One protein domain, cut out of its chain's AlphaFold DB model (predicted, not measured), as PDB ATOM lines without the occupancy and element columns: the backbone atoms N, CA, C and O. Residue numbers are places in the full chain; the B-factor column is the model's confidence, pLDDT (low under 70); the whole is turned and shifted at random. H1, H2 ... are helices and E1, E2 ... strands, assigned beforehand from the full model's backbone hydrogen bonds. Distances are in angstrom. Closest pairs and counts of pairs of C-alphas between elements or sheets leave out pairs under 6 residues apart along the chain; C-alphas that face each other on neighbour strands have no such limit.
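This is residues 23 to 177 of the 178 residues of the protein "DEDD_Tnp_IS110 domain-containing protein" of Dictyobacter aurantiacus (UniProt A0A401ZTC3). A strongly twisted sheet of five strands forms the core, with H4 slanting over one face and H2 and H3 over the other. From this body a long link leads to H5, an arm whose residues 164 to 175 stick out together with the last two printed residues, while the small H1 sits off the sheet, far from H5. The printed part has 155 residues with five named helices and five named strands, in the order E1 E2 H1 E3 H2 E4 H3 E5 H4 H5; the sheet runs E3 E2 E1 E4 E5 and is mixed, and the class is mixed, helices and strands. The whole is compact, with a radius of gyration of the C-alphas of 16.9 A, yet elongated, spanning 57 by 31 by 30 A.

E1, residues 23 to 28, and E2, residues 32 to 38, form an antiparallel hairpin, with N 27 and O 34 at 2.8 A, within hydrogen-bond range. H1, residues 40 to 46, is not on the sheet. E3, residues 54 to 58, is an edge strand antiparallel to E2, with N 35 and O 55 at 2.8 A. H2, residues 61 to 74, is on the sheet; its closest C-alphas to E3 are those of Gly 63 and Phe 57, 4.9 A apart. E4, residues 80 to 86, is parallel to E1, with N 24 and O 81 at 2.9 A. E3, H2 and E4 make a split strand-helix-strand unit, its two strands running the same way with E2 and E1 between them, and its crossover is right-handed. H3, residues 91 to 99, is 8.8 A in height over the sheet and over E4, along the strands at 18 degrees on the local plane; it is only just not over E1, on which 2 of its 9 C-alphas fall. H2 and H3 are close but not clearly touching, the C-alphas of Phe 64 and Leu 94 being closest at 6.8 A. E5, residues 104 to 109, is the other edge strand, parallel to E4, with N 82 and O 104 at 2.9 A; E4, H3 and E5 make a strand-helix-strand unit, two parallel neighbour strands with a helix between, also right-handed. H4, residues 121 to 136, is on the opposite face from H3, making three layers, helices on both faces of the sheet; its height is 6.4 A, and the C-alphas of Ala 129 and Gly 25 are its closest to E1, at 3.9 A. H5, residues 157 to 175, is apart from H4. Every O i to N i+4 pair is within range in H1, H3, H4 and H5, and 9 of 10 in H2.

E1 begins at C-alpha 23 (8.901, 13.964, -39.769), and E2 is 20.1 A long. H2 measures 20.7 A, H4 22.7 A and H5 27.1 A from first to last C-alpha. H5 ends at C-alpha 175 (14.922, 23.993, -0.164).

The two C-alphas farthest apart, of Glu 47 and Ser 176, are 57.9 A apart. The printed part has no cut; the links E5 to H4 and H4 to H5 are long. Residues 110 to 118 and 155 to 177 have pLDDT under 70.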
ATOM      1  N   TYR A  23       8.917  12.521 -39.580       97.94
ATOM      2  CA  TYR A  23       8.901  13.964 -39.769       97.94
ATOM      3  C   TYR A  23       7.705  14.557 -39.031       97.94
ATOM      4  O   TYR A  23       6.559  14.182 -39.277       97.94
ATOM      5  N   VAL A  24       7.963  15.488 -38.118       98.19
ATOM      6  CA  VAL A  24       6.932  16.052 -37.243       98.19
ATOM      7  C   VAL A  24       6.893  17.557 -37.398       98.19
ATOM      8  O   VAL A  24       7.912  18.218 -37.251       98.19
ATOM      9  N   GLY A  25       5.721  18.118 -37.670       97.00
ATOM     10  CA  GLY A  25       5.499  19.562 -37.664       97.00
ATOM     11  C   GLY A  25       4.686  19.959 -36.447       97.00
ATOM     12  O   GLY A  25       3.657  19.340 -36.188       97.00
ATOM     13  N   VAL A  26       5.127  20.967 -35.694       96.12
ATOM     14  CA  VAL A  26       4.413  21.429 -34.495       96.12
ATOM     15  C   VAL A  26       3.911  22.854 -34.688       96.12
ATOM     16  O   VAL A  26       4.707  23.790 -34.783       96.12
ATOM     17  N   ASP A  27       2.589  23.011 -34.682       93.50
ATOM     18  CA  ASP A  27       1.938  24.311 -34.544       93.50
ATOM     19  C   ASP A  27       1.965  24.752 -33.072       93.50
ATOM     20  O   ASP A  27       1.515  24.041 -32.160       93.50
ATOM     21  N   ILE A  28       2.552  25.926 -32.832       92.00
ATOM     22  CA  ILE A  28       2.874  26.423 -31.497       92.00
ATOM     23  C   ILE A  28       1.797  27.394 -31.013       92.00
ATOM     24  O   ILE A  28       1.770  28.565 -31.386       92.00
ATOM     25  N   GLY A  29       0.950  26.932 -30.091       89.81
ATOM     26  CA  GLY A  29       0.053  27.792 -29.325       89.81
ATOM     27  C   GLY A  29       0.626  28.212 -27.969       89.81
ATOM     28  O   GLY A  29       1.632  27.697 -27.488       89.81
ATOM     29  N   LYS A  30      -0.049  29.167 -27.315       89.94
ATOM     30  CA  LYS A  30       0.344  29.690 -25.991       89.94
ATOM     31  C   LYS A  30       0.216  28.652 -24.868       89.94
ATOM     32  O   LYS A  30       1.052  28.617 -23.973       89.94
ATOM     33  N   PHE A  31      -0.856  27.863 -24.894       92.19
ATOM     34  CA  PHE A  31      -1.193  26.893 -23.841       92.19
ATOM     35  C   PHE A  31      -1.192  25.446 -24.337       92.19
ATOM     36  O   PHE A  31      -1.135  24.514 -23.541       92.19
ATOM     37  N   ARG A  32      -1.297  25.259 -25.653       94.19
ATOM     38  CA  ARG A  32      -1.493  23.965 -26.292       94.19
ATOM     39  C   ARG A  32      -0.844  23.974 -27.664       94.19
ATOM     40  O   ARG A  32      -0.891  24.992 -28.351       94.19
ATOM     41  N   HIS A  33      -0.299  22.836 -28.049       95.06
ATOM     42  CA  HIS A  33       0.345  22.597 -29.330       95.06
ATOM     43  C   HIS A  33      -0.402  21.524 -30.100       95.06
ATOM     44  O   HIS A  33      -1.103  20.688 -29.516       95.06
ATOM     45  N   VAL A  34      -0.210  21.534 -31.413       96.62
ATOM     46  CA  VAL A  34      -0.657  20.457 -32.289       96.62
ATOM     47  C   VAL A  34       0.542  19.958 -33.076       96.62
ATOM     48  O   VAL A  34       1.200  20.732 -33.758       96.62
ATOM     49  N   ALA A  35       0.832  18.666 -32.970       97.75
ATOM     50  CA  ALA A  35       1.816  17.974 -33.787       97.75
ATOM     51  C   ALA A  35       1.120  17.238 -34.935       97.75
ATOM     52  O   ALA A  35       0.111  16.567 -34.717       97.75
ATOM     53  N   GLY A  36       1.668  17.345 -36.140       97.88
ATOM     54  CA  GLY A  36       1.330  16.528 -37.299       97.88
ATOM     55  C   GLY A  36       2.463  15.551 -37.583       97.88
ATOM     56  O   GLY A  36       3.627  15.947 -37.549       97.88
ATOM     57  N   PHE A  37       2.129  14.289 -37.845       97.75
ATOM     58  CA  PHE A  37       3.107  13.220 -38.060       97.75
ATOM     59  C   PHE A  37       3.138  12.796 -39.517       97.75
ATOM     60  O   PHE A  37       2.091  12.548 -40.112       97.75
ATOM     61  N   LEU A  38       4.336  12.647 -40.065       96.88
ATOM     62  CA  LEU A  38       4.532  12.241 -41.443       96.88
ATOM     63  C   LEU A  38       5.699  11.264 -41.556       96.88
ATOM     64  O   LEU A  38       6.765  11.460 -40.985       96.88
ATOM     65  N   SER A  39       5.499  10.205 -42.323       95.62
ATOM     66  CA  SER A  39       6.539   9.271 -42.742       95.62
ATOM     67  C   SER A  39       6.154   8.728 -44.113       95.62
ATOM     68  O   SER A  39       5.030   8.947 -44.582       95.62
ATOM     69  N   ARG A  40       7.053   7.981 -44.755       92.94
ATOM     70  CA  ARG A  40       6.747   7.341 -46.038       92.94
ATOM     71  C   ARG A  40       5.578   6.356 -45.920       92.94
ATOM     72  O   ARG A  40       4.685   6.368 -46.773       92.94
ATOM     73  N   THR A  41       5.536   5.557 -44.853       92.94
ATOM     74  CA  THR A  41       4.413   4.641 -44.610       92.94
ATOM     75  C   THR A  41       3.120   5.393 -44.293       92.94
ATOM     76  O   THR A  41       2.067   5.027 -44.818       92.94
ATOM     77  N   LEU A  42       3.170   6.464 -43.491       93.81
ATOM     78  CA  LEU A  42       1.973   7.266 -43.201       93.81
ATOM     79  C   LEU A  42       1.406   7.910 -44.473       93.81
ATOM     80  O   LEU A  42       0.206   7.816 -44.714       93.81
ATOM     81  N   LEU A  43       2.261   8.472 -45.328       93.31
ATOM     82  CA  LEU A  43       1.845   9.028 -46.616       93.31
ATOM     83  C   LEU A  43       1.220   7.970 -47.525       93.31
ATOM     84  O   LEU A  43       0.144   8.193 -48.065       93.31
ATOM     85  N   THR A  44       1.845   6.797 -47.645       92.19
ATOM     86  CA  THR A  44       1.293   5.690 -48.446       92.19
ATOM     87  C   THR A  44      -0.081   5.255 -47.935       92.19
ATOM     88  O   THR A  44      -0.981   4.984 -48.723       92.19
ATOM     89  N   ARG A  45      -0.261   5.201 -46.611       92.50
ATOM     90  CA  ARG A  45      -1.514   4.771 -45.981       92.50
ATOM     91  C   ARG A  45      -2.643   5.791 -46.124       92.50
ATOM     92  O   ARG A  45      -3.801   5.393 -46.208       92.50
ATOM     93  N   HIS A  46      -2.320   7.078 -46.055       92.69
ATOM     94  CA  HIS A  46      -3.303   8.158 -46.014       92.69
ATOM     95  C   HIS A  46      -3.480   8.880 -47.357       92.69
ATOM     96  O   HIS A  46      -4.353   9.738 -47.450       92.69
ATOM     97  N   GLU A  47      -2.678   8.524 -48.371       88.62
ATOM     98  CA  GLU A  47      -2.593   9.082 -49.735       88.62
ATOM     99  C   GLU A  47      -2.165  10.558 -49.800       88.62
ATOM    100  O   GLU A  47      -1.373  10.946 -50.656       88.62
ATOM    101  N   HIS A  48      -2.649  11.372 -48.865       90.94
ATOM    102  CA  HIS A  48      -2.398  12.798 -48.733       90.94
ATOM    103  C   HIS A  48      -1.905  13.120 -47.316       90.94
ATOM    104  O   HIS A  48      -2.330  12.506 -46.330       90.94
ATOM    105  N   PHE A  49      -1.026  14.118 -47.193       91.88
ATOM    106  CA  PHE A  49      -0.460  14.502 -45.897       91.88
ATOM    107  C   PHE A  49      -1.534  15.048 -44.942       91.88
ATOM    108  O   PHE A  49      -1.428  14.856 -43.734       91.88
ATOM    109  N   GLU A  50      -2.608  15.653 -45.459       92.69
ATOM    110  CA  GLU A  50      -3.742  16.136 -44.664       92.69
ATOM    111  C   GLU A  50      -4.503  15.014 -43.944       92.69
ATOM    112  O   GLU A  50      -5.174  15.270 -42.944       92.69
ATOM    113  N   GLY A  51      -4.404  13.776 -44.441       90.94
ATOM    114  CA  GLY A  51      -5.011  12.600 -43.822       90.94
ATOM    115  C   GLY A  51      -4.174  11.994 -42.696       90.94
ATOM    116  O   GLY A  51      -4.665  11.113 -41.989       90.94
ATOM    117  N   CYS A  52      -2.924  12.435 -42.525       95.94
ATOM    118  CA  CYS A  52      -2.005  11.836 -41.568       95.94
ATOM    119  C   CYS A  52      -2.354  12.187 -40.106       95.94
ATOM    120  O   CYS A  52      -3.062  13.163 -39.831       95.94
ATOM    121  N   PRO A  53      -1.880  11.384 -39.132       97.06
ATOM    122  CA  PRO A  53      -2.239  11.567 -37.732       97.06
ATOM    123  C   PRO A  53      -1.789  12.917 -37.163       97.06
ATOM    124  O   PRO A  53      -0.748  13.465 -37.528       97.06
ATOM    125  N   THR A  54      -2.559  13.418 -36.195       97.62
ATOM    126  CA  THR A  54      -2.210  14.597 -35.391       97.62
ATOM    127  C   THR A  54      -2.322  14.282 -33.905       97.62
ATOM    128  O   THR A  54      -3.081  13.398 -33.501       97.62
ATOM    129  N   PHE A  55      -1.582  15.011 -33.075       98.06
ATOM    130  CA  PHE A  55      -1.620  14.884 -31.623       98.06
ATOM    131  C   PHE A  55      -1.608  16.251 -30.963       98.06
ATOM    132  O   PHE A  55      -0.887  17.153 -31.375       98.06
ATOM    133  N   VAL A  56      -2.425  16.399 -29.929       97.94
ATOM    134  CA  VAL A  56      -2.590  17.650 -29.198       97.94
ATOM    135  C   VAL A  56      -1.998  17.471 -27.811       97.94
ATOM    136  O   VAL A  56      -2.322  16.498 -27.135       97.94
ATOM    137  N   PHE A  57      -1.166  18.412 -27.382       97.94
ATOM    138  CA  PHE A  57      -0.515  18.368 -26.074       97.94
ATOM    139  C   PHE A  57      -0.378  19.762 -25.467       97.94
ATOM    140  O   PHE A  57      -0.438  20.774 -26.165       97.94
ATOM    141  N   GLU A  58      -0.250  19.824 -24.148       96.88
ATOM    142  CA  GLU A  58      -0.192  21.079 -23.398       96.88
ATOM    143  C   GLU A  58       1.229  21.651 -23.327       96.88
ATOM    144  O   GLU A  58       2.215  20.916 -23.399       96.88
ATOM    145  N   GLN A  59       1.322  22.968 -23.128       94.06
ATOM    146  CA  GLN A  59       2.564  23.680 -22.809       94.06
ATOM    147  C   GLN A  59       2.946  23.425 -21.337       94.06
ATOM    148  O   GLN A  59       2.900  24.316 -20.487       94.06
ATOM    149  N   SER A  60       3.257  22.172 -21.018       95.31
ATOM    150  CA  SER A  60       3.594  21.689 -19.676       95.31
ATOM    151  C   SER A  60       4.591  20.535 -19.759       95.31
ATOM    152  O   SER A  60       4.748  19.903 -20.804       95.31
ATOM    153  N   ARG A  61       5.269  20.222 -18.648       93.44
ATOM    154  CA  ARG A  61       6.229  19.106 -18.603       93.44
ATOM    155  C   ARG A  61       5.546  17.770 -18.908       93.44
ATOM    156  O   ARG A  61       6.113  16.929 -19.599       93.44
ATOM    157  N   GLU A  62       4.332  17.582 -18.407       96.50
ATOM    158  CA  GLU A  62       3.505  16.401 -18.636       96.50
ATOM    159  C   GLU A  62       3.038  16.320 -20.093       96.50
ATOM    160  O   GLU A  62       3.054  15.234 -20.672       96.50
ATOM    161  N   GLY A  63       2.681  17.459 -20.699       97.56
ATOM    162  CA  GLY A  63       2.347  17.556 -22.120       97.56
ATOM    163  C   GLY A  63       3.534  17.231 -23.027       97.56
ATOM    164  O   GLY A  63       3.389  16.491 -23.995       97.56
ATOM    165  N   PHE A  64       4.734  17.704 -22.688       97.75
ATOM    166  CA  PHE A  64       5.942  17.366 -23.443       97.75
ATOM    167  C   PHE A  64       6.310  15.889 -23.300       97.75
ATOM    168  O   PHE A  64       6.676  15.249 -24.285       97.75
ATOM    169  N   ARG A  65       6.162  15.319 -22.096       97.56
ATOM    170  CA  ARG A  65       6.378  13.883 -21.881       97.56
ATOM    171  C   ARG A  65       5.411  13.047 -22.718       97.56
ATOM    172  O   ARG A  65       5.861  12.131 -23.395       97.56
ATOM    173  N   SER A  66       4.114  13.368 -22.706       97.88
ATOM    174  CA  SER A  66       3.120  12.618 -23.490       97.88
ATOM    175  C   SER A  66       3.344  12.753 -24.997       97.88
ATOM    176  O   SER A  66       3.125  11.800 -25.741       97.88
ATOM    177  N   PHE A  67       3.848  13.905 -25.451       98.38
ATOM    178  CA  PHE A  67       4.293  14.081 -26.828       98.38
ATOM    179  C   PHE A  67       5.461  13.149 -27.174       98.38
ATOM    180  O   PHE A  67       5.376  12.434 -28.167       98.38
ATOM    181  N   VAL A  68       6.508  13.081 -26.348       97.38
ATOM    182  CA  VAL A  68       7.654  12.185 -26.591       97.38
ATOM    183  C   VAL A  68       7.269  10.709 -26.513       97.38
ATOM    184  O   VAL A  68       7.701   9.922 -27.352       97.38
ATOM    185  N   GLU A  69       6.415  10.330 -25.563       96.25
ATOM    186  CA  GLU A  69       5.849   8.977 -25.495       96.25
ATOM    187  C   GLU A  69       5.128   8.628 -26.803       96.25
ATOM    188  O   GLU A  69       5.369   7.563 -27.370       96.25
ATOM    189  N   ARG A  70       4.331   9.563 -27.341       96.94
ATOM    190  CA  ARG A  70       3.649   9.388 -28.627       96.94
ATOM    191  C   ARG A  70       4.623   9.234 -29.798       96.94
ATOM    192  O   ARG A  70       4.349   8.434 -30.685       96.94
ATOM    193  N   LEU A  71       5.744   9.959 -29.823       96.25
ATOM    194  CA  LEU A  71       6.787   9.783 -30.849       96.25
ATOM    195  C   LEU A  71       7.372   8.368 -30.800       96.25
ATOM    196  O   LEU A  71       7.468   7.699 -31.830       96.25
ATOM    197  N   GLY A  72       7.674   7.898 -29.586       93.75
ATOM    198  CA  GLY A  72       8.216   6.567 -29.324       93.75
ATOM    199  C   GLY A  72       7.288   5.415 -29.721       93.75
ATOM    200  O   GLY A  72       7.765   4.306 -29.944       93.75
ATOM    201  N   GLU A  73       5.978   5.640 -29.860       93.88
ATOM    202  CA  GLU A  73       5.068   4.634 -30.428       93.88
ATOM    203  C   GLU A  73       5.368   4.380 -31.915       93.88
ATOM    204  O   GLU A  73       5.290   3.242 -32.384       93.88
ATOM    205  N   TYR A  74       5.740   5.424 -32.663       93.25
ATOM    206  CA  TYR A  74       5.998   5.328 -34.098       93.25
ATOM    207  C   TYR A  74       7.401   4.813 -34.400       93.25
ATOM    208  O   TYR A  74       7.538   3.816 -35.105       93.25
ATOM    209  N   VAL A  75       8.427   5.480 -33.876       93.44
ATOM    210  CA  VAL A  75       9.835   5.241 -34.229       93.44
ATOM    211  C   VAL A  75      10.734   5.372 -32.993       93.44
ATOM    212  O   VAL A  75      10.329   6.007 -32.015       93.44
ATOM    213  N   PRO A  76      11.959   4.815 -33.006       93.75
ATOM    214  CA  PRO A  76      13.011   5.232 -32.081       93.75
ATOM    215  C   PRO A  76      13.213   6.755 -32.126       93.75
ATOM    216  O   PRO A  76      13.144   7.362 -33.198       93.75
ATOM    217  N   LEU A  77      13.458   7.393 -30.979       92.38
ATOM    218  CA  LEU A  77      13.509   8.860 -30.889       92.38
ATOM    219  C   LEU A  77      14.620   9.466 -31.761       92.38
ATOM    220  O   LEU A  77      14.457  10.563 -32.289       92.38
ATOM    221  N   GLU A  78      15.698   8.721 -31.993       91.81
ATOM    222  CA  GLU A  78      16.825   9.100 -32.850       91.81
ATOM    223  C   GLU A  78      16.422   9.231 -34.328       91.81
ATOM    224  O   GLU A  78      17.085   9.921 -35.100       91.81
ATOM    225  N   GLN A  79      15.326   8.578 -34.724       94.38
ATOM    226  CA  GLN A  79      14.747   8.637 -36.068       94.38
ATOM    227  C   GLN A  79      13.669   9.727 -36.185       94.38
ATOM    228  O   GLN A  79      13.001   9.841 -37.212       94.38
ATOM    229  N   THR A  80      13.473  10.536 -35.140       96.81
ATOM    230  CA  THR A  80      12.503  11.632 -35.148       96.81
ATOM    231  C   THR A  80      13.165  12.958 -35.505       96.81
ATOM    232  O   THR A  80      14.158  13.368 -34.902       96.81
ATOM    233  N   ILE A  81      12.555  13.675 -36.450       97.38
ATOM    234  CA  ILE A  81      12.931  15.037 -36.819       97.38
ATOM    235  C   ILE A  81      11.719  15.949 -36.635       97.38
ATOM    236  O   ILE A  81      10.673  15.749 -37.252       97.38
ATOM    237  N   VAL A  82      11.867  16.971 -35.796       97.69
ATOM    238  CA  VAL A  82      10.791  17.905 -35.444       97.69
ATOM    239  C   VAL A  82      11.043  19.270 -36.075       97.69
ATOM    240  O   VAL A  82      12.128  19.821 -35.937       97.69
ATOM    241  N   LEU A  83      10.036  19.855 -36.719       96.31
ATOM    242  CA  LEU A  83      10.023  21.234 -37.194       96.31
ATOM    243  C   LEU A  83       9.128  22.092 -36.302       96.31
ATOM    244  O   LEU A  83       7.934  21.822 -36.158       96.31
ATOM    245  N   LEU A  84       9.704  23.165 -35.762       94.19
ATOM    246  CA  LEU A  84       8.987  24.193 -35.015       94.19
ATOM    247  C   LEU A  84       8.873  25.468 -35.854       94.19
ATOM    248  O   LEU A  84       9.860  25.955 -36.415       94.19
ATOM    249  N   GLU A  85       7.678  26.050 -35.918       86.25
ATOM    250  CA  GLU A  85       7.517  27.378 -36.505       86.25
ATOM    251  C   GLU A  85       8.035  28.453 -35.537       86.25
ATOM    252  O   GLU A  85       7.708  28.470 -34.346       86.25
ATOM    253  N   HIS A  86       8.840  29.390 -36.041       78.00
ATOM    254  CA  HIS A  86       9.323  30.509 -35.239       78.00
ATOM    255  C   HIS A  86       8.245  31.602 -35.095       78.00
ATOM    256  O   HIS A  86       8.299  32.646 -35.754       78.00
ATOM    257  N   THR A  87       7.275  31.367 -34.207       72.38
ATOM    258  CA  THR A  87       6.216  32.320 -33.834       72.38
ATOM    259  C   THR A  87       6.336  32.721 -32.357       72.38
ATOM    260  O   THR A  87       5.971  32.002 -31.428       72.38
ATOM    261  N   GLY A  88       6.902  33.903 -32.100       79.75
ATOM    262  CA  GLY A  88       7.074  34.412 -30.734       79.75
ATOM    263  C   GLY A  88       8.062  33.587 -29.898       79.75
ATOM    264  O   GLY A  88       9.092  33.159 -30.401       79.75
ATOM    265  N   HIS A  89       7.783  33.402 -28.602       84.56
ATOM    266  CA  HIS A  89       8.710  32.760 -27.651       84.56
ATOM    267  C   HIS A  89       8.185  31.458 -27.023       84.56
ATOM    268  O   HIS A  89       8.919  30.816 -26.274       84.56
ATOM    269  N   TYR A  90       6.947  31.043 -27.320       87.00
ATOM    270  CA  TYR A  90       6.333  29.869 -26.686       87.00
ATOM    271  C   TYR A  90       6.995  28.542 -27.095       87.00
ATOM    272  O   TYR A  90       6.976  27.589 -26.327       87.00
ATOM    273  N   HIS A  91       7.679  28.490 -28.237       88.81
ATOM    274  CA  HIS A  91       8.395  27.292 -28.688       88.81
ATOM    275  C   HIS A  91       9.626  26.943 -27.829       88.81
ATOM    276  O   HIS A  91      10.065  25.798 -27.838       88.81
ATOM    277  N   ARG A  92      10.199  27.906 -27.089       91.12
ATOM    278  CA  ARG A  92      11.516  27.757 -26.439       91.12
ATOM    279  C   ARG A  92      11.581  26.606 -25.435       91.12
ATOM    280  O   ARG A  92      12.592  25.918 -25.374       91.12
ATOM    281  N   LEU A  93      10.523  26.415 -24.645       92.50
ATOM    282  CA  LEU A  93      10.489  25.363 -23.622       92.50
ATOM    283  C   LEU A  93      10.410  23.971 -24.249       92.50
ATOM    284  O   LEU A  93      11.155  23.086 -23.841       92.50
ATOM    285  N   LEU A  94       9.546  23.802 -25.254       94.69
ATOM    286  CA  LEU A  94       9.439  22.554 -26.003       94.69
ATOM    287  C   LEU A  94      10.752  22.242 -26.723       94.69
ATOM    288  O   LEU A  94      11.243  21.126 -26.641       94.69
ATOM    289  N   GLU A  95      11.347  23.230 -27.387       94.56
ATOM    290  CA  GLU A  95      12.619  23.046 -28.079       94.56
ATOM    291  C   GLU A  95      13.731  22.574 -27.150       94.56
ATOM    292  O   GLU A  95      14.378  21.576 -27.449       94.56
ATOM    293  N   GLN A  96      13.931  23.260 -26.020       92.44
ATOM    294  CA  GLN A  96      14.941  22.851 -25.048       92.44
ATOM    295  C   GLN A  96      14.677  21.423 -24.562       92.44
ATOM    296  O   GLN A  96      15.599  20.622 -24.504       92.44
ATOM    297  N   TYR A  97      13.416  21.090 -24.267       94.56
ATOM    298  CA  TYR A  97      13.040  19.753 -23.818       94.56
ATOM    299  C   TYR A  97      13.368  18.666 -24.852       94.56
ATOM    300  O   TYR A  97      13.816  17.588 -24.478       94.56
ATOM    301  N   LEU A  98      13.163  18.939 -26.144       95.25
ATOM    302  CA  LEU A  98      13.487  18.002 -27.223       95.25
ATOM    303  C   LEU A  98      15.002  17.864 -27.427       95.25
ATOM    304  O   LEU A  98      15.491  16.748 -27.588       95.25
ATOM    305  N   LEU A  99      15.741  18.974 -27.383       92.81
ATOM    306  CA  LEU A  99      17.201  18.968 -27.510       92.81
ATOM    307  C   LEU A  99      17.877  18.251 -26.332       92.81
ATOM    308  O   LEU A  99      18.840  17.528 -26.552       92.81
ATOM    309  N   ASP A 100      17.349  18.392 -25.112       91.00
ATOM    310  CA  ASP A 100      17.829  17.672 -23.919       91.00
ATOM    311  C   ASP A 100      17.656  16.142 -24.034       91.00
ATOM    312  O   ASP A 100      18.271  15.392 -23.276       91.00
ATOM    313  N   LEU A 101      16.799  15.682 -24.952       91.19
ATOM    314  CA  LEU A 101      16.544  14.271 -25.254       91.19
ATOM    315  C   LEU A 101      17.234  13.807 -26.547       91.19
ATOM    316  O   LEU A 101      16.886  12.751 -27.068       91.19
ATOM    317  N   ASP A 102      18.162  14.605 -27.084       91.31
ATOM    318  CA  ASP A 102      18.877  14.349 -28.342       91.31
ATOM    319  C   ASP A 102      17.960  14.192 -29.576       91.31
ATOM    320  O   ASP A 102      18.355  13.641 -30.607       91.31
ATOM    321  N   ILE A 103      16.734  14.728 -29.518       94.38
ATOM    322  CA  ILE A 103      15.816  14.746 -30.663       94.38
ATOM    323  C   ILE A 103      16.241  15.855 -31.625       94.38
ATOM    324  O   ILE A 103      16.502  16.997 -31.235       94.38
ATOM    325  N   THR A 104      16.276  15.541 -32.922       94.75
ATOM    326  CA  THR A 104      16.677  16.519 -33.936       94.75
ATOM    327  C   THR A 104      15.575  17.554 -34.153       94.75
ATOM    328  O   THR A 104      14.477  17.222 -34.601       94.75
ATOM    329  N   VAL A 105      15.889  18.829 -33.903       95.50
ATOM    330  CA  VAL A 105      14.960  19.952 -34.086       95.50
ATOM    331  C   VAL A 105      15.408  20.860 -35.230       95.50
ATOM    332  O   VAL A 105      16.575  21.232 -35.347       95.50
ATOM    333  N   TYR A 106      14.452  21.249 -36.064       94.50
ATOM    334  CA  TYR A 106      14.559  22.265 -37.096       94.50
ATOM    335  C   TYR A 106      13.622  23.434 -36.779       94.50
ATOM    336  O   TYR A 106      12.603  23.284 -36.104       94.50
ATOM    337  N   ARG A 107      13.940  24.605 -37.330       91.00
ATOM    338  CA  ARG A 107      13.060  25.776 -37.355       91.00
ATOM    339  C   ARG A 107      12.837  26.274 -38.773       91.00
ATOM    340  O   ARG A 107      13.726  26.182 -39.616       91.00
ATOM    341  N   VAL A 108      11.681  26.887 -38.997       88.38
ATOM    342  CA  VAL A 108      11.383  27.672 -40.203       88.38
ATOM    343  C   VAL A 108      10.860  29.050 -39.802       88.38
ATOM    344  O   VAL A 108      10.213  29.198 -38.759       88.38
ATOM    345  N   HIS A 109      11.161  30.077 -40.603       76.38
ATOM    346  CA  HIS A 109      10.509  31.371 -40.428       76.38
ATOM    347  C   HIS A 109       9.105  31.322 -41.031       76.38
ATOM    348  O   HIS A 109       8.918  30.727 -42.086       76.38
ATOM    349  N   VAL A 110       8.155  31.953 -40.330       66.00
ATOM    350  CA  VAL A 110       6.715  32.048 -40.636       66.00
ATOM    351  C   VAL A 110       6.371  31.722 -42.091       66.00
ATOM    352  O   VAL A 110       6.807  32.426 -43.008       66.00
ATOM    353  N   GLN A 111       5.575  30.670 -42.305       61.91
ATOM    354  CA  GLN A 111       5.208  30.252 -43.659       61.91
ATOM    355  C   GLN A 111       4.375  31.337 -44.361       61.91
ATOM    356  O   GLN A 111       3.425  31.888 -43.794       61.91
ATOM    357  N   LYS A 112       4.703  31.630 -45.629       61.25
ATOM    358  CA  LYS A 112       3.811  32.429 -46.482       61.25
ATOM    359  C   LYS A 112       2.571  31.596 -46.770       61.25
ATOM    360  O   LYS A 112       2.667  30.469 -47.247       61.25
ATOM    361  N   ARG A 113       1.415  32.167 -46.454       62.69
ATOM    362  CA  ARG A 113       0.119  31.503 -46.575       62.69
ATOM    363  C   ARG A 113      -0.392  31.583 -48.005       62.69
ATOM    364  O   ARG A 113      -0.148  32.566 -48.698       62.69
ATOM    365  N   VAL A 114      -1.161  30.576 -48.394       64.00
ATOM    366  CA  VAL A 114      -2.024  30.658 -49.573       64.00
ATOM    367  C   VAL A 114      -3.296  31.400 -49.159       64.00
ATOM    368  O   VAL A 114      -3.958  31.009 -48.194       64.00
ATOM    369  N   GLU A 115      -3.609  32.501 -49.838       61.12
ATOM    370  CA  GLU A 115      -4.807  33.300 -49.561       61.12
ATOM    371  C   GLU A 115      -6.088  32.470 -49.773       61.12
ATOM    372  O   GLU A 115      -6.189  31.684 -50.713       61.12
ATOM    373  N   GLY A 116      -7.075  32.631 -48.884       62.19
ATOM    374  CA  GLY A 116      -8.400  32.007 -49.015       62.19
ATOM    375  C   GLY A 116      -8.586  30.631 -48.360       62.19
ATOM    376  O   GLY A 116      -9.704  30.122 -48.358       62.19
ATOM    377  N   MET A 117      -7.553  30.029 -47.756       69.12
ATOM    378  CA  MET A 117      -7.713  28.781 -46.991       69.12
ATOM    379  C   MET A 117      -8.120  29.015 -45.527       69.12
ATOM    380  O   MET A 117      -7.573  29.875 -44.837       69.12
ATOM    381  N   LEU A 118      -9.051  28.188 -45.030       69.75
ATOM    382  CA  LEU A 118      -9.454  28.143 -43.621       69.75
ATOM    383  C   LEU A 118      -8.313  27.612 -42.741       69.75
ATOM    384  O   LEU A 118      -7.839  26.489 -42.926       69.75
ATOM    385  N   LYS A 119      -7.907  28.421 -41.756       73.75
ATOM    386  CA  LYS A 119      -6.878  28.069 -40.773       73.75
ATOM    387  C   LYS A 119      -7.402  27.002 -39.810       73.75
ATOM    388  O   LYS A 119      -8.422  27.209 -39.157       73.75
ATOM    389  N   THR A 120      -6.659  25.908 -39.664       86.88
ATOM    390  CA  THR A 120      -6.843  24.973 -38.547       86.88
ATOM    391  C   THR A 120      -5.480  24.540 -38.028       86.88
ATOM    392  O   THR A 120      -4.616  24.189 -38.830       86.88
ATOM    393  N   ASP A 121      -5.318  24.490 -36.706       88.94
ATOM    394  CA  ASP A 121      -4.061  24.091 -36.053       88.94
ATOM    395  C   ASP A 121      -3.555  22.722 -36.564       88.94
ATOM    396  O   ASP A 121      -2.362  22.491 -36.739       88.94
ATOM    397  N   LYS A 122      -4.484  21.806 -36.883       92.38
ATOM    398  CA  LYS A 122      -4.172  20.491 -37.470       92.38
ATOM    399  C   LYS A 122      -3.522  20.600 -38.845       92.38
ATOM    400  O   LYS A 122      -2.522  19.935 -39.101       92.38
ATOM    401  N   ARG A 123      -4.107  21.405 -39.735       91.12
ATOM    402  CA  ARG A 123      -3.582  21.586 -41.091       91.12
ATOM    403  C   ARG A 123      -2.231  22.285 -41.050       91.12
ATOM    404  O   ARG A 123      -1.342  21.878 -41.789       91.12
ATOM    405  N   ASP A 124      -2.075  23.281 -40.186       90.75
ATOM    406  CA  ASP A 124      -0.817  24.013 -40.029       90.75
ATOM    407  C   ASP A 124       0.301  23.059 -39.564       90.75
ATOM    408  O   ASP A 124       1.353  22.976 -40.202       90.75
ATOM    409  N   ALA A 125       0.033  22.226 -38.553       94.56
ATOM    410  CA  ALA A 125       0.971  21.210 -38.074       94.56
ATOM    411  C   ALA A 125       1.357  20.181 -39.158       94.56
ATOM    412  O   ALA A 125       2.536  19.873 -39.346       94.56
ATOM    413  N   LEU A 126       0.383  19.677 -39.922       95.50
ATOM    414  CA  LEU A 126       0.633  18.742 -41.027       95.50
ATOM    415  C   LEU A 126       1.371  19.403 -42.201       95.50
ATOM    416  O   LEU A 126       2.213  18.769 -42.834       95.50
ATOM    417  N   SER A 127       1.116  20.685 -42.461       93.69
ATOM    418  CA  SER A 127       1.809  21.453 -43.503       93.69
ATOM    419  C   SER A 127       3.277  21.681 -43.140       93.69
ATOM    420  O   SER A 127       4.148  21.585 -44.005       93.69
ATOM    421  N   LEU A 128       3.578  21.911 -41.858       94.19
ATOM    422  CA  LEU A 128       4.949  21.950 -41.342       94.19
ATOM    423  C   LEU A 128       5.648  20.590 -41.503       94.19
ATOM    424  O   LEU A 128       6.768  20.540 -42.011       94.19
ATOM    425  N   ALA A 129       4.984  19.487 -41.143       96.00
ATOM    426  CA  ALA A 129       5.542  18.139 -41.297       96.00
ATOM    427  C   ALA A 129       5.854  17.824 -42.772       96.00
ATOM    428  O   ALA A 129       6.933  17.327 -43.097       96.00
ATOM    429  N   ASN A 130       4.939  18.188 -43.673       95.06
ATOM    430  CA  ASN A 130       5.108  18.006 -45.109       95.06
ATOM    431  C   ASN A 130       6.227  18.878 -45.693       95.06
ATOM    432  O   ASN A 130       6.995  18.407 -46.532       95.06
ATOM    433  N   ALA A 131       6.369  20.125 -45.234       93.19
ATOM    434  CA  ALA A 131       7.475  20.991 -45.638       93.19
ATOM    435  C   ALA A 131       8.831  20.398 -45.227       93.19
ATOM    436  O   ALA A 131       9.769  20.401 -46.025       93.19
ATOM    437  N   LEU A 132       8.918  19.848 -44.012       94.31
ATOM    438  CA  LEU A 132      10.118  19.181 -43.515       94.31
ATOM    439  C   LEU A 132      10.456  17.937 -44.349       94.31
ATOM    440  O   LEU A 132      11.581  17.818 -44.832       94.31
ATOM    441  N   TYR A 133       9.478  17.056 -44.570       94.81
ATOM    442  CA  TYR A 133       9.622  15.865 -45.413       94.81
ATOM    443  C   TYR A 133      10.073  16.225 -46.833       94.81
ATOM    444  O   TYR A 133      11.042  15.682 -47.348       94.81
ATOM    445  N   THR A 134       9.420  17.202 -47.457       92.81
ATOM    446  CA  THR A 134       9.712  17.604 -48.838       92.81
ATOM    447  C   THR A 134      11.128  18.174 -48.991       92.81
ATOM    448  O   THR A 134      11.811  17.884 -49.971       92.81
ATOM    449  N   GLN A 135      11.601  18.960 -48.020       93.38
ATOM    450  CA  GLN A 135      12.944  19.542 -48.074       93.38
ATOM    451  C   GLN A 135      14.044  18.530 -47.733       93.38
ATOM    452  O   GLN A 135      15.081  18.531 -48.390       93.38
ATOM    453  N   LEU A 136      13.837  17.679 -46.721       92.19
ATOM    454  CA  LEU A 136      14.875  16.766 -46.229       92.19
ATOM    455  C   LEU A 136      14.881  15.411 -46.942       92.19
ATOM    456  O   LEU A 136      15.946  14.945 -47.333       92.19
ATOM    457  N   GLU A 137      13.714  14.789 -47.125       91.88
ATOM    458  CA  GLU A 137      13.601  13.463 -47.747       91.88
ATOM    459  C   GLU A 137      13.633  13.562 -49.274       91.88
ATOM    460  O   GLU A 137      14.359  12.824 -49.933       91.88
ATOM    461  N   LEU A 138      12.839  14.472 -49.852       91.06
ATOM    462  CA  LEU A 138      12.716  14.591 -51.311       91.06
ATOM    463  C   LEU A 138      13.766  15.524 -51.932       91.06
ATOM    464  O   LEU A 138      13.866  15.597 -53.156       91.06
ATOM    465  N   GLY A 139      14.533  16.251 -51.114       88.56
ATOM    466  CA  GLY A 139      15.571  17.172 -51.580       88.56
ATOM    467  C   GLY A 139      15.034  18.360 -52.387       88.56
ATOM    468  O   GLY A 139      15.742  18.899 -53.239       88.56
ATOM    469  N   ALA A 140      13.778  18.761 -52.165       89.06
ATOM    470  CA  ALA A 140      13.165  19.845 -52.919       89.06
ATOM    471  C   ALA A 140      13.852  21.190 -52.635       89.06
ATOM    472  O   ALA A 140      14.052  21.585 -51.483       89.06
ATOM    473  N   GLN A 141      14.163  21.934 -53.697       83.19
ATOM    474  CA  GLN A 141      14.735  23.272 -53.576       83.19
ATOM    475  C   GLN A 141      13.653  24.301 -53.245       83.19
ATOM    476  O   GLN A 141      12.634  24.401 -53.929       83.19
ATOM    477  N   VAL A 142      13.904  25.116 -52.222       80.31
ATOM    478  CA  VAL A 142      13.006  26.198 -51.808       80.31
ATOM    479  C   VAL A 142      13.549  27.533 -52.301       80.31
ATOM    480  O   VAL A 142      14.657  27.931 -51.946       80.31
ATOM    481  N   GLN A 143      12.759  28.237 -53.113       75.62
ATOM    482  CA  GLN A 143      13.150  29.537 -53.675       75.62
ATOM    483  C   GLN A 143      13.159  30.651 -52.615       75.62
ATOM    484  O   GLN A 143      14.025  31.526 -52.633       75.62
ATOM    485  N   ASP A 144      12.212  30.619 -51.671       79.62
ATOM    486  CA  ASP A 144      12.132  31.591 -50.580       79.62
ATOM    487  C   ASP A 144      12.988  31.150 -49.383       79.62
ATOM    488  O   ASP A 144      12.647  30.213 -48.659       79.62
ATOM    489  N   LYS A 145      14.083  31.873 -49.124       78.75
ATOM    490  CA  LYS A 145      15.003  31.595 -48.006       78.75
ATOM    491  C   LYS A 145      14.337  31.642 -46.627       78.75
ATOM    492  O   LYS A 145      14.911  31.106 -45.677       78.75
ATOM    493  N   MET A 146      13.174  32.282 -46.495       77.12
ATOM    494  CA  MET A 146      12.408  32.303 -45.245       77.12
ATOM    495  C   MET A 146      11.721  30.962 -44.968       77.12
ATOM    496  O   MET A 146      11.550  30.601 -43.809       77.12
ATOM    497  N   GLN A 147      11.401  30.196 -46.012       78.94
ATOM    498  CA  GLN A 147      10.775  28.878 -45.894       78.94
ATOM    499  C   GLN A 147      11.783  27.727 -45.766       78.94
ATOM    500  O   GLN A 147      11.388  26.567 -45.634       78.94
ATOM    501  N   LEU A 148      13.080  28.037 -45.795       84.12
ATOM    502  CA  LEU A 148      14.133  27.049 -45.619       84.12
ATOM    503  C   LEU A 148      14.141  26.539 -44.172       84.12
ATOM    504  O   LEU A 148      14.286  27.333 -43.235       84.12
ATOM    505  N   VAL A 149      14.035  25.222 -43.996       85.88
ATOM    506  CA  VAL A 149      14.197  24.597 -42.679       85.88
ATOM    507  C   VAL A 149      15.664  24.654 -42.254       85.88
ATOM    508  O   VAL A 149      16.571  24.346 -43.026       85.88
ATOM    509  N   ARG A 150      15.921  25.067 -41.013       87.19
ATOM    510  CA  ARG A 150      17.272  25.175 -40.446       87.19
ATOM    511  C   ARG A 150      17.383  24.321 -39.203       87.19
ATOM    512  O   ARG A 150      16.571  24.469 -38.293       87.19
ATOM    513  N   ARG A 151      18.390  23.450 -39.164       89.75
ATOM    514  CA  ARG A 151      18.673  22.630 -37.989       89.75
ATOM    515  C   ARG A 151      19.085  23.528 -36.827       89.75
ATOM    516  O   ARG A 151      19.857  24.466 -37.019       89.75
ATOM    517  N   ILE A 152      18.573  23.229 -35.643       87.31
ATOM    518  CA  ILE A 152      19.017  23.844 -34.400       87.31
ATOM    519  C   ILE A 152      20.179  23.032 -33.855       87.31
ATOM    520  O   ILE A 152      20.097  21.809 -33.729       87.31
ATOM    521  N   GLU A 153      21.284  23.721 -33.588       81.31
ATOM    522  CA  GLU A 153      22.432  23.107 -32.939       81.31
ATOM    523  C   GLU A 153      22.099  22.862 -31.463       81.31
ATOM    524  O   GLU A 153      21.565  23.762 -30.802       81.31
ATOM    525  N   PRO A 154      22.384  21.659 -30.936       70.12
ATOM    526  CA  PRO A 154      22.204  21.394 -29.521       70.12
ATOM    527  C   PRO A 154      23.082  22.342 -28.685       70.12
ATOM    528  O   PRO A 154      24.132  22.796 -29.159       70.12
ATOM    529  N   PRO A 155      22.684  22.653 -27.439       67.00
ATOM    530  CA  PRO A 155      23.494  23.475 -26.552       67.00
ATOM    531  C   PRO A 155      24.894  22.872 -26.418       67.00
ATOM    532  O   PRO A 155      25.050  21.670 -26.211       67.00
ATOM    533  N   THR A 156      25.930  23.705 -26.512       69.94
ATOM    534  CA  THR A 156      27.305  23.250 -26.280       69.94
ATOM    535  C   THR A 156      27.447  22.657 -24.874       69.94
ATOM    536  O   THR A 156      26.711  23.022 -23.954       69.94
ATOM    537  N   SER A 157      28.429  21.777 -24.670       66.94
ATOM    538  CA  SER A 157      28.698  21.155 -23.361       66.94
ATOM    539  C   SER A 157      28.822  22.181 -22.224       66.94
ATOM    540  O   SER A 157      28.336  21.948 -21.119       66.94
ATOM    541  N   ALA A 158      29.389  23.354 -22.511       63.09
ATOM    542  CA  ALA A 158      29.464  24.476 -21.580       63.09
ATOM    543  C   ALA A 158      28.083  25.068 -21.230       63.09
ATOM    544  O   ALA A 158      27.816  25.367 -20.066       63.09
ATOM    545  N   ALA A 159      27.181  25.214 -22.206       63.81
ATOM    546  CA  ALA A 159      25.821  25.702 -21.972       63.81
ATOM    547  C   ALA A 159      24.991  24.706 -21.143       63.81
ATOM    548  O   ALA A 159      24.292  25.118 -20.215       63.81
ATOM    549  N   ALA A 160      25.134  23.404 -21.410       65.00
ATOM    550  CA  ALA A 160      24.494  22.348 -20.625       65.00
ATOM    551  C   ALA A 160      24.980  22.340 -19.160       65.00
ATOM    552  O   ALA A 160      24.176  22.257 -18.229       65.00
ATOM    553  N   GLN A 161      26.289  22.512 -18.934       64.88
ATOM    554  CA  GLN A 161      26.857  22.637 -17.585       64.88
ATOM    555  C   GLN A 161      26.314  23.866 -16.841       64.88
ATOM    556  O   GLN A 161      25.936  23.762 -15.672       64.88
ATOM    557  N   LEU A 162      26.214  25.018 -17.510       62.72
ATOM    558  CA  LEU A 162      25.649  26.237 -16.921       62.72
ATOM    559  C   LEU A 162      24.169  26.071 -16.551       62.72
ATOM    560  O   LEU A 162      23.764  26.507 -15.472       62.72
ATOM    561  N   GLN A 163      23.372  25.404 -17.390       63.97
ATOM    562  CA  GLN A 163      21.980  25.079 -17.066       63.97
ATOM    563  C   GLN A 163      21.876  24.151 -15.850       63.97
ATOM    564  O   GLN A 163      21.043  24.392 -14.975       63.97
ATOM    565  N   GLY A 164      22.754  23.146 -15.744       65.12
ATOM    566  CA  GLY A 164      22.843  22.280 -14.565       65.12
ATOM    567  C   GLY A 164      23.129  23.067 -13.280       65.12
ATOM    568  O   GLY A 164      22.438  22.895 -12.275       65.12
ATOM    569  N   VAL A 165      24.081  24.004 -13.328       66.38
ATOM    570  CA  VAL A 165      24.424  24.875 -12.189       66.38
ATOM    571  C   VAL A 165      23.271  25.816 -11.819       66.38
ATOM    572  O   VAL A 165      22.995  26.018 -10.634       66.38
ATOM    573  N   MET A 166      22.570  26.382 -12.806       63.25
ATOM    574  CA  MET A 166      21.407  27.243 -12.566       63.25
ATOM    575  C   MET A 166      20.233  26.471 -11.952       63.25
ATOM    576  O   MET A 166      19.620  26.961 -11.003       63.25
ATOM    577  N   ARG A 167      19.952  25.255 -12.440       61.66
ATOM    578  CA  ARG A 167      18.898  24.382 -11.902       61.66
ATOM    579  C   ARG A 167      19.197  23.986 -10.453       61.66
ATOM    580  O   ARG A 167      18.339  24.164  -9.595       61.66
ATOM    581  N   HIS A 168      20.435  23.591 -10.159       61.22
ATOM    582  CA  HIS A 168      20.870  23.259  -8.799       61.22
ATOM    583  C   HIS A 168      20.762  24.452  -7.831       61.22
ATOM    584  O   HIS A 168      20.333  24.304  -6.691       61.22
ATOM    585  N   ARG A 169      21.106  25.669  -8.277       58.75
ATOM    586  CA  ARG A 169      20.922  26.888  -7.463       58.75
ATOM    587  C   ARG A 169      19.454  27.184  -7.166       58.75
ATOM    588  O   ARG A 169      19.139  27.592  -6.053       58.75
ATOM    589  N   TYR A 170      18.575  26.991  -8.144       62.06
ATOM    590  CA  TYR A 170      17.139  27.189  -7.968       62.06
ATOM    591  C   TYR A 170      16.542  26.176  -6.977       62.06
ATOM    592  O   TYR A 170      15.760  26.552  -6.105       62.06
ATOM    593  N   GLU A 171      16.961  24.911  -7.064       68.19
ATOM    594  CA  GLU A 171      16.563  23.842  -6.138       68.19
ATOM    595  C   GLU A 171      17.043  24.120  -4.705       68.19
ATOM    596  O   GLU A 171      16.242  24.070  -3.774       68.19
ATOM    597  N   LEU A 172      18.310  24.510  -4.524       68.06
ATOM    598  CA  LEU A 172      18.848  24.897  -3.213       68.06
ATOM    599  C   LEU A 172      18.140  26.120  -2.614       68.06
ATOM    600  O   LEU A 172      17.915  26.163  -1.404       68.06
ATOM    601  N   GLY A 173      17.781  27.104  -3.443       59.97
ATOM    602  CA  GLY A 173      17.025  28.278  -3.009       59.97
ATOM    603  C   GLY A 173      15.657  27.892  -2.448       59.97
ATOM    604  O   GLY A 173      15.321  28.278  -1.332       59.97
ATOM    605  N   HIS A 174      14.905  27.053  -3.163       57.03
ATOM    606  CA  HIS A 174      13.597  26.580  -2.693       57.03
ATOM    607  C   HIS A 174      13.680  25.666  -1.469       57.03
ATOM    608  O   HIS A 174      12.831  25.772  -0.589       57.03
ATOM    609  N   MET A 175      14.711  24.823  -1.358       53.88
ATOM    610  CA  MET A 175      14.922  23.993  -0.164       53.88
ATOM    611  C   MET A 175      15.325  24.805   1.073       53.88
ATOM    612  O   MET A 175      15.063  24.374   2.187       53.88
ATOM    613  N   SER A 176      15.942  25.974   0.888       57.19
ATOM    614  CA  SER A 176      16.358  26.858   1.989       57.19
ATOM    615  C   SER A 176      15.245  27.796   2.473       57.19
ATOM    616  O   SER A 176      15.453  28.539   3.426       57.19
ATOM    617  N   THR A 177      14.084  27.795   1.806       53.94
ATOM    618  CA  THR A 177      12.938  28.660   2.140       53.94
ATOM    619  C   THR A 177      11.767  27.883   2.770       53.94
ATOM    620  O   THR A 177      10.678  28.442   2.898       53.94
TER     621      THR A 177